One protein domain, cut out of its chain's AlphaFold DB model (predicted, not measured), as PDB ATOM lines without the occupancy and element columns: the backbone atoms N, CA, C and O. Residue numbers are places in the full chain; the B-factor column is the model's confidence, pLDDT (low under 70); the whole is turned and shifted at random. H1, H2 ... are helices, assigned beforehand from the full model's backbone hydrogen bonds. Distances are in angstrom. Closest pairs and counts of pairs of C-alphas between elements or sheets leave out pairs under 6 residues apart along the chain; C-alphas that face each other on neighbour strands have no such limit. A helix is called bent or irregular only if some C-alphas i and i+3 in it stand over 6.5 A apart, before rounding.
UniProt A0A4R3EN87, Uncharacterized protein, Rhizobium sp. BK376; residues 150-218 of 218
ATOM      1  N   HIS A 150     119.535 139.333 186.358       92.88
ATOM      2  CA  HIS A 150     119.348 137.983 186.909       92.88
ATOM      3  C   HIS A 150     118.772 137.989 188.336       92.88
ATOM      4  O   HIS A 150     117.990 137.116 188.684       92.88
ATOM      5  N   ARG A 151     119.098 138.988 189.168       93.81
ATOM      6  CA  ARG A 151     118.492 139.106 190.508       93.81
ATOM      7  C   ARG A 151     117.070 139.646 190.428       93.81
ATOM      8  O   ARG A 151     116.260 139.343 191.294       93.81
ATOM      9  N   VAL A 152     116.763 140.436 189.398       95.56
ATOM     10  CA  VAL A 152     115.387 140.856 189.105       95.56
ATOM     11  C   VAL A 152     114.558 139.659 188.646       95.56
ATOM     12  O   VAL A 152     113.432 139.516 189.102       95.56
ATOM     13  N   ARG A 153     115.126 138.744 187.850       94.88
ATOM     14  CA  ARG A 153     114.509 137.449 187.515       94.88
ATOM     15  C   ARG A 153     114.165 136.641 188.771       94.88
ATOM     16  O   ARG A 153     113.018 136.223 188.916       94.88
ATOM     17  N   ASP A 154     115.110 136.498 189.700       94.88
ATOM     18  CA  ASP A 154     114.860 135.827 190.986       94.88
ATOM     19  C   ASP A 154     113.745 136.528 191.785       94.88
ATOM     20  O   ASP A 154     112.872 135.881 192.366       94.88
ATOM     21  N   ALA A 155     113.744 137.865 191.791       95.12
ATOM     22  CA  ALA A 155     112.729 138.660 192.474       95.12
ATOM     23  C   ALA A 155     111.339 138.524 191.833       95.12
ATOM     24  O   ALA A 155     110.353 138.462 192.560       95.12
ATOM     25  N   ILE A 156     111.243 138.431 190.502       95.81
ATOM     26  CA  ILE A 156     109.979 138.195 189.788       95.81
ATOM     27  C   ILE A 156     109.367 136.870 190.237       95.81
ATOM     28  O   ILE A 156     108.191 136.841 190.585       95.81
ATOM     29  N   ILE A 157     110.166 135.799 190.304       94.31
ATOM     30  CA  ILE A 157     109.697 134.491 190.786       94.31
ATOM     31  C   ILE A 157     109.132 134.620 192.207       94.31
ATOM     32  O   ILE A 157     108.024 134.159 192.471       94.31
ATOM     33  N   ALA A 158     109.855 135.297 193.103       94.56
ATOM     34  CA  ALA A 158     109.413 135.497 194.482       94.56
ATOM     35  C   ALA A 158     108.135 136.352 194.593       94.56
ATOM     36  O   ALA A 158     107.286 136.079 195.437       94.56
ATOM     37  N   VAL A 159     107.977 137.382 193.756       95.12
ATOM     38  CA  VAL A 159     106.780 138.240 193.747       95.12
ATOM     39  C   VAL A 159     105.563 137.482 193.223       95.12
ATOM     40  O   VAL A 159     104.506 137.560 193.842       95.12
ATOM     41  N   LEU A 160     105.704 136.724 192.131       94.00
ATOM     42  CA  LEU A 160     104.608 135.940 191.546       94.00
ATOM     43  C   LEU A 160     104.113 134.822 192.475       94.00
ATOM     44  O   LEU A 160     102.935 134.478 192.434       94.00
ATOM     45  N   ASP A 161     104.991 134.277 193.323       92.25
ATOM     46  CA  ASP A 161     104.626 133.271 194.329       92.25
ATOM     47  C   ASP A 161     103.770 133.857 195.468       92.25
ATOM     48  O   ASP A 161     102.874 133.198 195.995       92.25
ATOM     49  N   VAL A 162     104.018 135.116 195.842       93.44
ATOM     50  CA  VAL A 162     103.391 135.750 197.014       93.44
ATOM     51  C   VAL A 162     102.165 136.589 196.647       93.44
ATOM     52  O   VAL A 162     101.179 136.606 197.390       93.44
ATOM     53  N   ASP A 163     102.210 137.317 195.534       93.12
ATOM     54  CA  ASP A 163     101.203 138.318 195.196       93.12
ATOM     55  C   ASP A 163     100.132 137.760 194.249       93.12
ATOM     56  O   ASP A 163     100.311 137.614 193.038       93.12
ATOM     57  N   SER A 164      98.956 137.500 194.824       90.19
ATOM     58  CA  SER A 164      97.798 136.967 194.100       90.19
ATOM     59  C   SER A 164      97.260 137.870 192.980       90.19
ATOM     60  O   SER A 164      96.485 137.395 192.149       90.19
ATOM     61  N   SER A 165      97.649 139.148 192.925       93.12
ATOM     62  CA  SER A 165      97.235 140.049 191.842       93.12
ATOM     63  C   SER A 165      97.811 139.648 190.478       93.12
ATOM     64  O   SER A 165      97.221 139.986 189.452       93.12
ATOM     65  N   PHE A 166      98.893 138.862 190.460       90.12
ATOM     66  CA  PHE A 166      99.522 138.339 189.244       90.12
ATOM     67  C   PHE A 166      99.152 136.876 188.940       90.12
ATOM     68  O   PHE A 166      99.827 136.213 188.148       90.12
ATOM     69  N   GLN A 167      98.083 136.347 189.550       83.75
ATOM     70  CA  GLN A 167      97.640 134.970 189.307       83.75
ATOM     71  C   GLN A 167      97.415 134.692 187.813       83.75
ATOM     72  O   GLN A 167      96.671 135.394 187.132       83.75
ATOM     73  N   GLY A 168      98.040 133.620 187.321       85.81
ATOM     74  CA  GLY A 168      97.967 133.192 185.921       85.81
ATOM     75  C   GLY A 168      99.132 133.663 185.047       85.81
ATOM     76  O   GLY A 168      99.255 133.174 183.924       85.81
ATOM     77  N   LEU A 169     100.008 134.542 185.545       93.25
ATOM     78  CA  LEU A 169     101.263 134.879 184.874       93.25
ATOM     79  C   LEU A 169     102.366 133.903 185.298       93.25
ATOM     80  O   LEU A 169     102.730 133.833 186.470       93.25
ATOM     81  N   ALA A 170     102.904 133.148 184.342       91.44
ATOM     82  CA  ALA A 170     104.066 132.296 184.580       91.44
ATOM     83  C   ALA A 170     105.360 133.138 184.565       91.44
ATOM     84  O   ALA A 170     105.446 134.074 183.764       91.44
ATOM     85  N   PRO A 171     106.386 132.821 185.379       90.25
ATOM     86  CA  PRO A 171     107.662 133.545 185.364       90.25
ATOM     87  C   PRO A 171     108.320 133.622 183.977       90.25
ATOM     88  O   PRO A 171     108.933 134.632 183.632       90.25
ATOM     89  N   GLU A 172     108.164 132.578 183.163       92.12
ATOM     90  CA  GLU A 172     108.698 132.477 181.800       92.12
ATOM     91  C   GLU A 172     107.944 133.360 180.799       92.12
ATOM     92  O   GLU A 172     108.455 133.626 179.712       92.12
ATOM     93  N   ALA A 173     106.735 133.812 181.149       94.50
ATOM     94  CA  ALA A 173     105.970 134.739 180.325       94.50
ATOM     95  C   ALA A 173     106.558 136.158 180.357       94.50
ATOM     96  O   ALA A 173     106.302 136.923 179.433       94.50
ATOM     97  N   VAL A 174     107.353 136.496 181.380       95.62
ATOM     98  CA  VAL A 174     108.125 137.742 181.412       95.62
ATOM     99  C   VAL A 174     109.388 137.551 180.572       95.62
ATOM    100  O   VAL A 174     110.226 136.694 180.858       95.62
ATOM    101  N   THR A 175     109.540 138.331 179.514       96.56
ATOM    102  CA  THR A 175     110.656 138.236 178.560       96.56
ATOM    103  C   THR A 175     111.919 138.933 179.075       96.56
ATOM    104  O   THR A 175     111.858 139.784 179.962       96.56
ATOM    105  N   ASP A 176     113.089 138.573 178.531       96.12
ATOM    106  CA  ASP A 176     114.348 139.246 178.898       96.12
ATOM    107  C   ASP A 176     114.315 140.728 178.506       96.12
ATOM    108  O   ASP A 176     114.782 141.569 179.269       96.12
ATOM    109  N   ASP A 177     113.671 141.059 177.386       96.75
ATOM    110  CA  ASP A 177     113.492 142.440 176.935       96.75
ATOM    111  C   ASP A 177     112.640 143.263 177.914       96.75
ATOM    112  O   ASP A 177     112.951 144.425 178.178       96.75
ATOM    113  N   GLU A 178     111.595 142.675 178.507       97.31
ATOM    114  CA  GLU A 178     110.779 143.341 179.532       97.31
ATOM    115  C   GLU A 178     111.562 143.565 180.828       97.31
ATOM    116  O   GLU A 178     111.492 144.652 181.408       97.31
ATOM    117  N   VAL A 179     112.348 142.575 181.267       97.19
ATOM    118  CA  VAL A 179     113.236 142.725 182.431       97.19
ATOM    119  C   VAL A 179     114.280 143.807 182.172       97.19
ATOM    120  O   VAL A 179     114.495 144.667 183.031       97.19
ATOM    121  N   HIS A 180     114.889 143.806 180.989       96.69
ATOM    122  CA  HIS A 180     115.873 144.796 180.571       96.69
ATOM    123  C   HIS A 180     115.270 146.205 180.547       96.69
ATOM    124  O   HIS A 180     115.799 147.125 181.175       96.69
ATOM    125  N   ALA A 181     114.115 146.374 179.897       97.69
ATOM    126  CA  ALA A 181     113.407 147.648 179.825       97.69
ATOM    127  C   ALA A 181     113.013 148.168 181.218       97.69
ATOM    128  O   ALA A 181     113.201 149.351 181.512       97.69
ATOM    129  N   ALA A 182     112.528 147.289 182.102       97.31
ATOM    130  CA  ALA A 182     112.213 147.642 183.484       97.31
ATOM    131  C   ALA A 182     113.468 148.059 184.266       97.31
ATOM    132  O   ALA A 182     113.455 149.078 184.959       97.31
ATOM    133  N   CYS A 183     114.576 147.326 184.124       96.56
ATOM    134  CA  CYS A 183     115.836 147.660 184.784       96.56
ATOM    135  C   CYS A 183     116.387 149.008 184.315       96.56
ATOM    136  O   CYS A 183     116.772 149.825 185.152       96.56
ATOM    137  N   LEU A 184     116.379 149.272 183.006       96.12
ATOM    138  CA  LEU A 184     116.771 150.567 182.448       96.12
ATOM    139  C   LEU A 184     115.878 151.699 182.959       96.12
ATOM    140  O   LEU A 184     116.381 152.755 183.343       96.12
ATOM    141  N   SER A 185     114.562 151.483 183.004       97.06
ATOM    142  CA  SER A 185     113.613 152.471 183.520       97.06
ATOM    143  C   SER A 185     113.904 152.822 184.982       97.06
ATOM    144  O   SER A 185     114.021 154.001 185.318       97.06
ATOM    145  N   ILE A 186     114.118 151.828 185.846       96.12
ATOM    146  CA  ILE A 186     114.456 152.069 187.255       96.12
ATOM    147  C   ILE A 186     115.829 152.729 187.393       96.12
ATOM    148  O   ILE A 186     115.957 153.719 188.107       96.12
ATOM    149  N   ALA A 187     116.846 152.240 186.682       92.56
ATOM    150  CA  ALA A 187     118.200 152.783 186.767       92.56
ATOM    151  C   ALA A 187     118.290 154.257 186.338       92.56
ATOM    152  O   ALA A 187     119.167 154.977 186.807       92.56
ATOM    153  N   THR A 188     117.397 154.706 185.452       92.00
ATOM    154  CA  THR A 188     117.365 156.090 184.955       92.00
ATOM    155  C   THR A 188     116.472 157.020 185.771       92.00
ATOM    156  O   THR A 188     116.684 158.230 185.743       92.00
ATOM    157  N   THR A 189     115.483 156.490 186.495       94.38
ATOM    158  CA  THR A 189     114.501 157.295 187.246       94.38
ATOM    159  C   THR A 189     114.743 157.310 188.753       94.38
ATOM    160  O   THR A 189     114.269 158.218 189.434       94.38
ATOM    161  N   MET A 190     115.473 156.329 189.286       93.50
ATOM    162  CA  MET A 190     115.742 156.227 190.716       93.50
ATOM    163  C   MET A 190     116.787 157.258 191.157       93.50
ATOM    164  O   MET A 190     117.942 157.203 190.738       93.50
ATOM    165  N   ASP A 191     116.397 158.167 192.051       92.06
ATOM    166  CA  ASP A 191     117.326 159.105 192.681       92.06
ATOM    167  C   ASP A 191     118.054 158.436 193.858       92.06
ATOM    168  O   ASP A 191     117.439 157.975 194.820       92.06
ATOM    169  N   LEU A 192     119.382 158.371 193.763       89.94
ATOM    170  CA  LEU A 192     120.271 157.815 194.787       89.94
ATOM    171  C   LEU A 192     121.166 158.883 195.429       89.94
ATOM    172  O   LEU A 192     122.055 158.534 196.207       89.94
ATOM    173  N   SER A 193     120.951 160.166 195.128       90.25
ATOM    174  CA  SER A 193     121.835 161.263 195.545       90.25
ATOM    175  C   SER A 193     121.997 161.332 197.065       90.25
ATOM    176  O   SER A 193     123.120 161.414 197.564       90.25
ATOM    177  N   ASP A 194     120.899 161.194 197.811       92.12
ATOM    178  CA  ASP A 194     120.919 161.197 199.280       92.12
ATOM    179  C   ASP A 194     121.693 160.002 199.854       92.12
ATOM    180  O   ASP A 194     122.482 160.143 200.794       92.12
ATOM    181  N   ALA A 195     121.501 158.813 199.276       90.56
ATOM    182  CA  ALA A 195     122.191 157.601 199.707       90.56
ATOM    183  C   ALA A 195     123.703 157.696 199.442       90.56
ATOM    184  O   ALA A 195     124.504 157.326 200.303       90.56
ATOM    185  N   VAL A 196     124.087 158.231 198.278       92.62
ATOM    186  CA  VAL A 196     125.488 158.471 197.906       92.62
ATOM    187  C   VAL A 196     126.122 159.499 198.844       92.62
ATOM    188  O   VAL A 196     127.141 159.199 199.465       92.62
ATOM    189  N   GLY A 197     125.492 160.663 199.028       91.94
ATOM    190  CA  GLY A 197     126.017 161.719 199.899       91.94
ATOM    191  C   GLY A 197     126.158 161.273 201.359       91.94
ATOM    192  O   GLY A 197     127.156 161.572 202.018       91.94
ATOM    193  N   SER A 198     125.204 160.482 201.863       94.94
ATOM    194  CA  SER A 198     125.286 159.880 203.198       94.94
ATOM    195  C   SER A 198     126.482 158.928 203.329       94.94
ATOM    196  O   SER A 198     127.244 159.012 204.298       94.94
ATOM    197  N   ALA A 199     126.703 158.059 202.337       94.56
ATOM    198  CA  ALA A 199     127.834 157.134 202.329       94.56
ATOM    199  C   ALA A 199     129.187 157.869 202.289       94.56
ATOM    200  O   ALA A 199     130.106 157.509 203.029       94.56
ATOM    201  N   GLU A 200     129.303 158.927 201.483       95.69
ATOM    202  CA  GLU A 200     130.506 159.765 201.411       95.69
ATOM    203  C   GLU A 200     130.808 160.451 202.748       95.69
ATOM    204  O   GLU A 200     131.941 160.393 203.237       95.69
ATOM    205  N   LEU A 201     129.791 161.032 203.395       96.75
ATOM    206  CA  LEU A 201     129.937 161.650 204.712       96.75
ATOM    207  C   LEU A 201     130.390 160.630 205.767       96.75
ATOM    208  O   LEU A 201     131.296 160.901 206.561       96.75
ATOM    209  N   GLN A 202     129.795 159.434 205.773       97.00
ATOM    210  CA  GLN A 202     130.185 158.362 206.691       97.00
ATOM    211  C   GLN A 202     131.619 157.874 206.449       97.00
ATOM    212  O   GLN A 202     132.355 157.626 207.417       97.00
ATOM    213  N   ALA A 203     132.038 157.765 205.187       96.62
ATOM    214  CA  ALA A 203     133.407 157.426 204.820       96.62
ATOM    215  C   ALA A 203     134.393 158.500 205.311       96.62
ATOM    216  O   ALA A 203     135.389 158.165 205.960       96.62
ATOM    217  N   ALA A 204     134.074 159.783 205.111       97.44
ATOM    218  CA  ALA A 204     134.886 160.906 205.577       97.44
ATOM    219  C   ALA A 204     135.059 160.902 207.105       97.44
ATOM    220  O   ALA A 204     136.183 160.934 207.610       97.44
ATOM    221  N   LEU A 205     133.963 160.772 207.862       98.06
ATOM    222  CA  LEU A 205     134.010 160.700 209.327       98.06
ATOM    223  C   LEU A 205     134.818 159.495 209.823       98.06
ATOM    224  O   LEU A 205     135.513 159.565 210.839       98.06
ATOM    225  N   SER A 206     134.740 158.366 209.123       97.62
ATOM    226  CA  SER A 206     135.502 157.165 209.472       97.62
ATOM    227  C   SER A 206     136.999 157.340 209.210       97.62
ATOM    228  O   SER A 206     137.804 156.979 210.071       97.62
ATOM    229  N   ALA A 207     137.374 157.973 208.095       96.88
ATOM    230  CA  ALA A 207     138.759 158.316 207.789       96.88
ATOM    231  C   ALA A 207     139.353 159.290 208.823       96.88
ATOM    232  O   ALA A 207     140.425 159.023 209.369       96.88
ATOM    233  N   ILE A 208     138.624 160.358 209.178       97.94
ATOM    234  CA  ILE A 208     139.046 161.342 210.193       97.94
ATOM    235  C   ILE A 208     139.277 160.665 211.549       97.94
ATOM    236  O   ILE A 208     140.326 160.848 212.165       97.94
ATOM    237  N   ARG A 209     138.338 159.823 212.002       96.69
ATOM    238  CA  ARG A 209     138.479 159.080 213.269       96.69
ATOM    239  C   ARG A 209     139.645 158.095 213.255       96.69
ATOM    240  O   ARG A 209     140.209 157.796 214.305       96.69
ATOM    241  N   SER A 210     139.986 157.536 212.094       95.06
ATOM    242  CA  SER A 210     141.172 156.687 211.944       95.06
ATOM    243  C   SER A 210     142.456 157.509 212.097       95.06
ATOM    244  O   SER A 210     143.336 157.147 212.876       95.06
ATOM    245  N   ALA A 211     142.523 158.670 211.436       95.94
ATOM    246  CA  ALA A 211     143.657 159.582 211.539       95.94
ATOM    247  C   ALA A 211     143.861 160.107 212.971       95.94
ATOM    248  O   ALA A 211     144.987 160.099 213.460       95.94
ATOM    249  N   GLN A 212     142.784 160.490 213.665       95.38
ATOM    250  CA  GLN A 212     142.839 160.922 215.067       95.38
ATOM    251  C   GLN A 212     143.388 159.833 215.989       95.38
ATOM    252  O   GLN A 212     144.229 160.120 216.832       95.38
ATOM    253  N   ARG A 213     142.942 158.580 215.818       94.81
ATOM    254  CA  ARG A 213     143.441 157.454 216.622       94.81
ATOM    255  C   ARG A 213     144.932 157.218 216.418       94.81
ATOM    256  O   ARG A 213     145.628 157.033 217.403       94.81
ATOM    257  N   ARG A 214     145.404 157.273 215.170       94.50
ATOM    258  CA  ARG A 214     146.829 157.128 214.837       94.50
ATOM    259  C   ARG A 214     147.682 158.240 215.455       94.50
ATOM    260  O   ARG A 214     148.720 157.950 216.023       94.50
ATOM    261  N   LEU A 215     147.225 159.490 215.382       92.88
ATOM    262  CA  LEU A 215     147.940 160.636 215.960       92.88
ATOM    263  C   LEU A 215     147.915 160.673 217.496       92.88
ATOM    264  O   LEU A 215     148.757 161.331 218.086       92.88
ATOM    265  N   ALA A 216     146.946 160.020 218.141       87.12
ATOM    266  CA  ALA A 216     146.877 159.919 219.602       87.12
ATOM    267  C   ALA A 216     147.691 158.742 220.173       87.12
ATOM    268  O   ALA A 216     147.851 158.653 221.388       87.12
ATOM    269  N   SER A 217     148.135 157.814 219.318       78.00
ATOM    270  CA  SER A 217     148.978 156.667 219.682       78.00
ATOM    271  C   SER A 217     150.477 156.887 219.439       78.00
ATOM    272  O   SER A 217     151.256 156.017 219.826       78.00
ATOM    273  N   ASP A 218     150.848 158.006 218.811       55.44
ATOM    274  CA  ASP A 218     152.226 158.485 218.605       55.44
ATOM    275  C   ASP A 218     152.601 159.513 219.691       55.44
ATOM    276  O   ASP A 218     153.776 159.512 220.128       55.44
TER     277      ASP A 218
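This is residues 150 to 218 of the 218 residues of an uncharacterized protein of Rhizobium sp. BK376 (UniProt A0A4R3EN87). This is a small, loose head with a long helical arm: H1, the first residues of H2 and the long loop between them make the head, and residues 184 to 218, with the rest of H2 and the whole of H3, stick out from it. In the head H1 and H2 come near each other about crosswise, while H3 reaches away and meets neither helix. The printed part has 69 residues with three named helices, in the order H1, H2, H3, and no named strand; the class is all helix. It is extended, with a radius of gyration of the C-alphas of 21.5 A, and the C-alphas span 68 by 24 by 19 A, a rod in outline whose length comes from the arm.

Start at the first printed residue, His 150, where H1, residues 150 to 162, begins. Pass the long link and look at H2, residues 176 to 189: it is close to H1 but not clearly touching, with 2 pairs of C-alphas within 8 A. The closest C-alphas of the two are those of Val 152 and Val 179, 7.3 A apart. Their lines stand at 81 degrees, about perpendicular, and their centres are 14.7 A apart. Go on to H3, residues 193 to 216, which is apart from H1 and apart from H2. In H1, H2 and H3 every O i to N i+4 pair is within hydrogen-bond range.

Find C-alpha 150 at (119.348, 137.983, 186.909); from there H1 runs 13 residues to C-alpha 162, 19.0 A from first to last C-alpha. H2 has 14 residues, begins at C-alpha 176 at (114.348, 139.246, 178.898) and is 19.9 A long from first to last C-alpha. H3, the longest helix with 24 residues, begins at Ser 193 and ends at C-alpha 216 at (146.877, 159.919, 219.602), 34.8 A from first to last C-alpha. None of the three is bent.

The two C-alphas farthest apart are those of Gly 168 and Asp 218, 68.2 A, and the first and last printed C-alphas, of His 150 and Asp 218, are 50.1 A apart. The printed part has no cut, and it ends at residue 218, the chain's last residue. The link from H1 to H2, residues 163 to 175, is long, and the link from H2 to H3, with 3 residues, is tight. Besides residues 184 to 218, residues 162 to 167, of which 162 belongs to H1, stand free. The mean pLDDT of the printed part is 93.4, and one residue, Asp 218, is under 70.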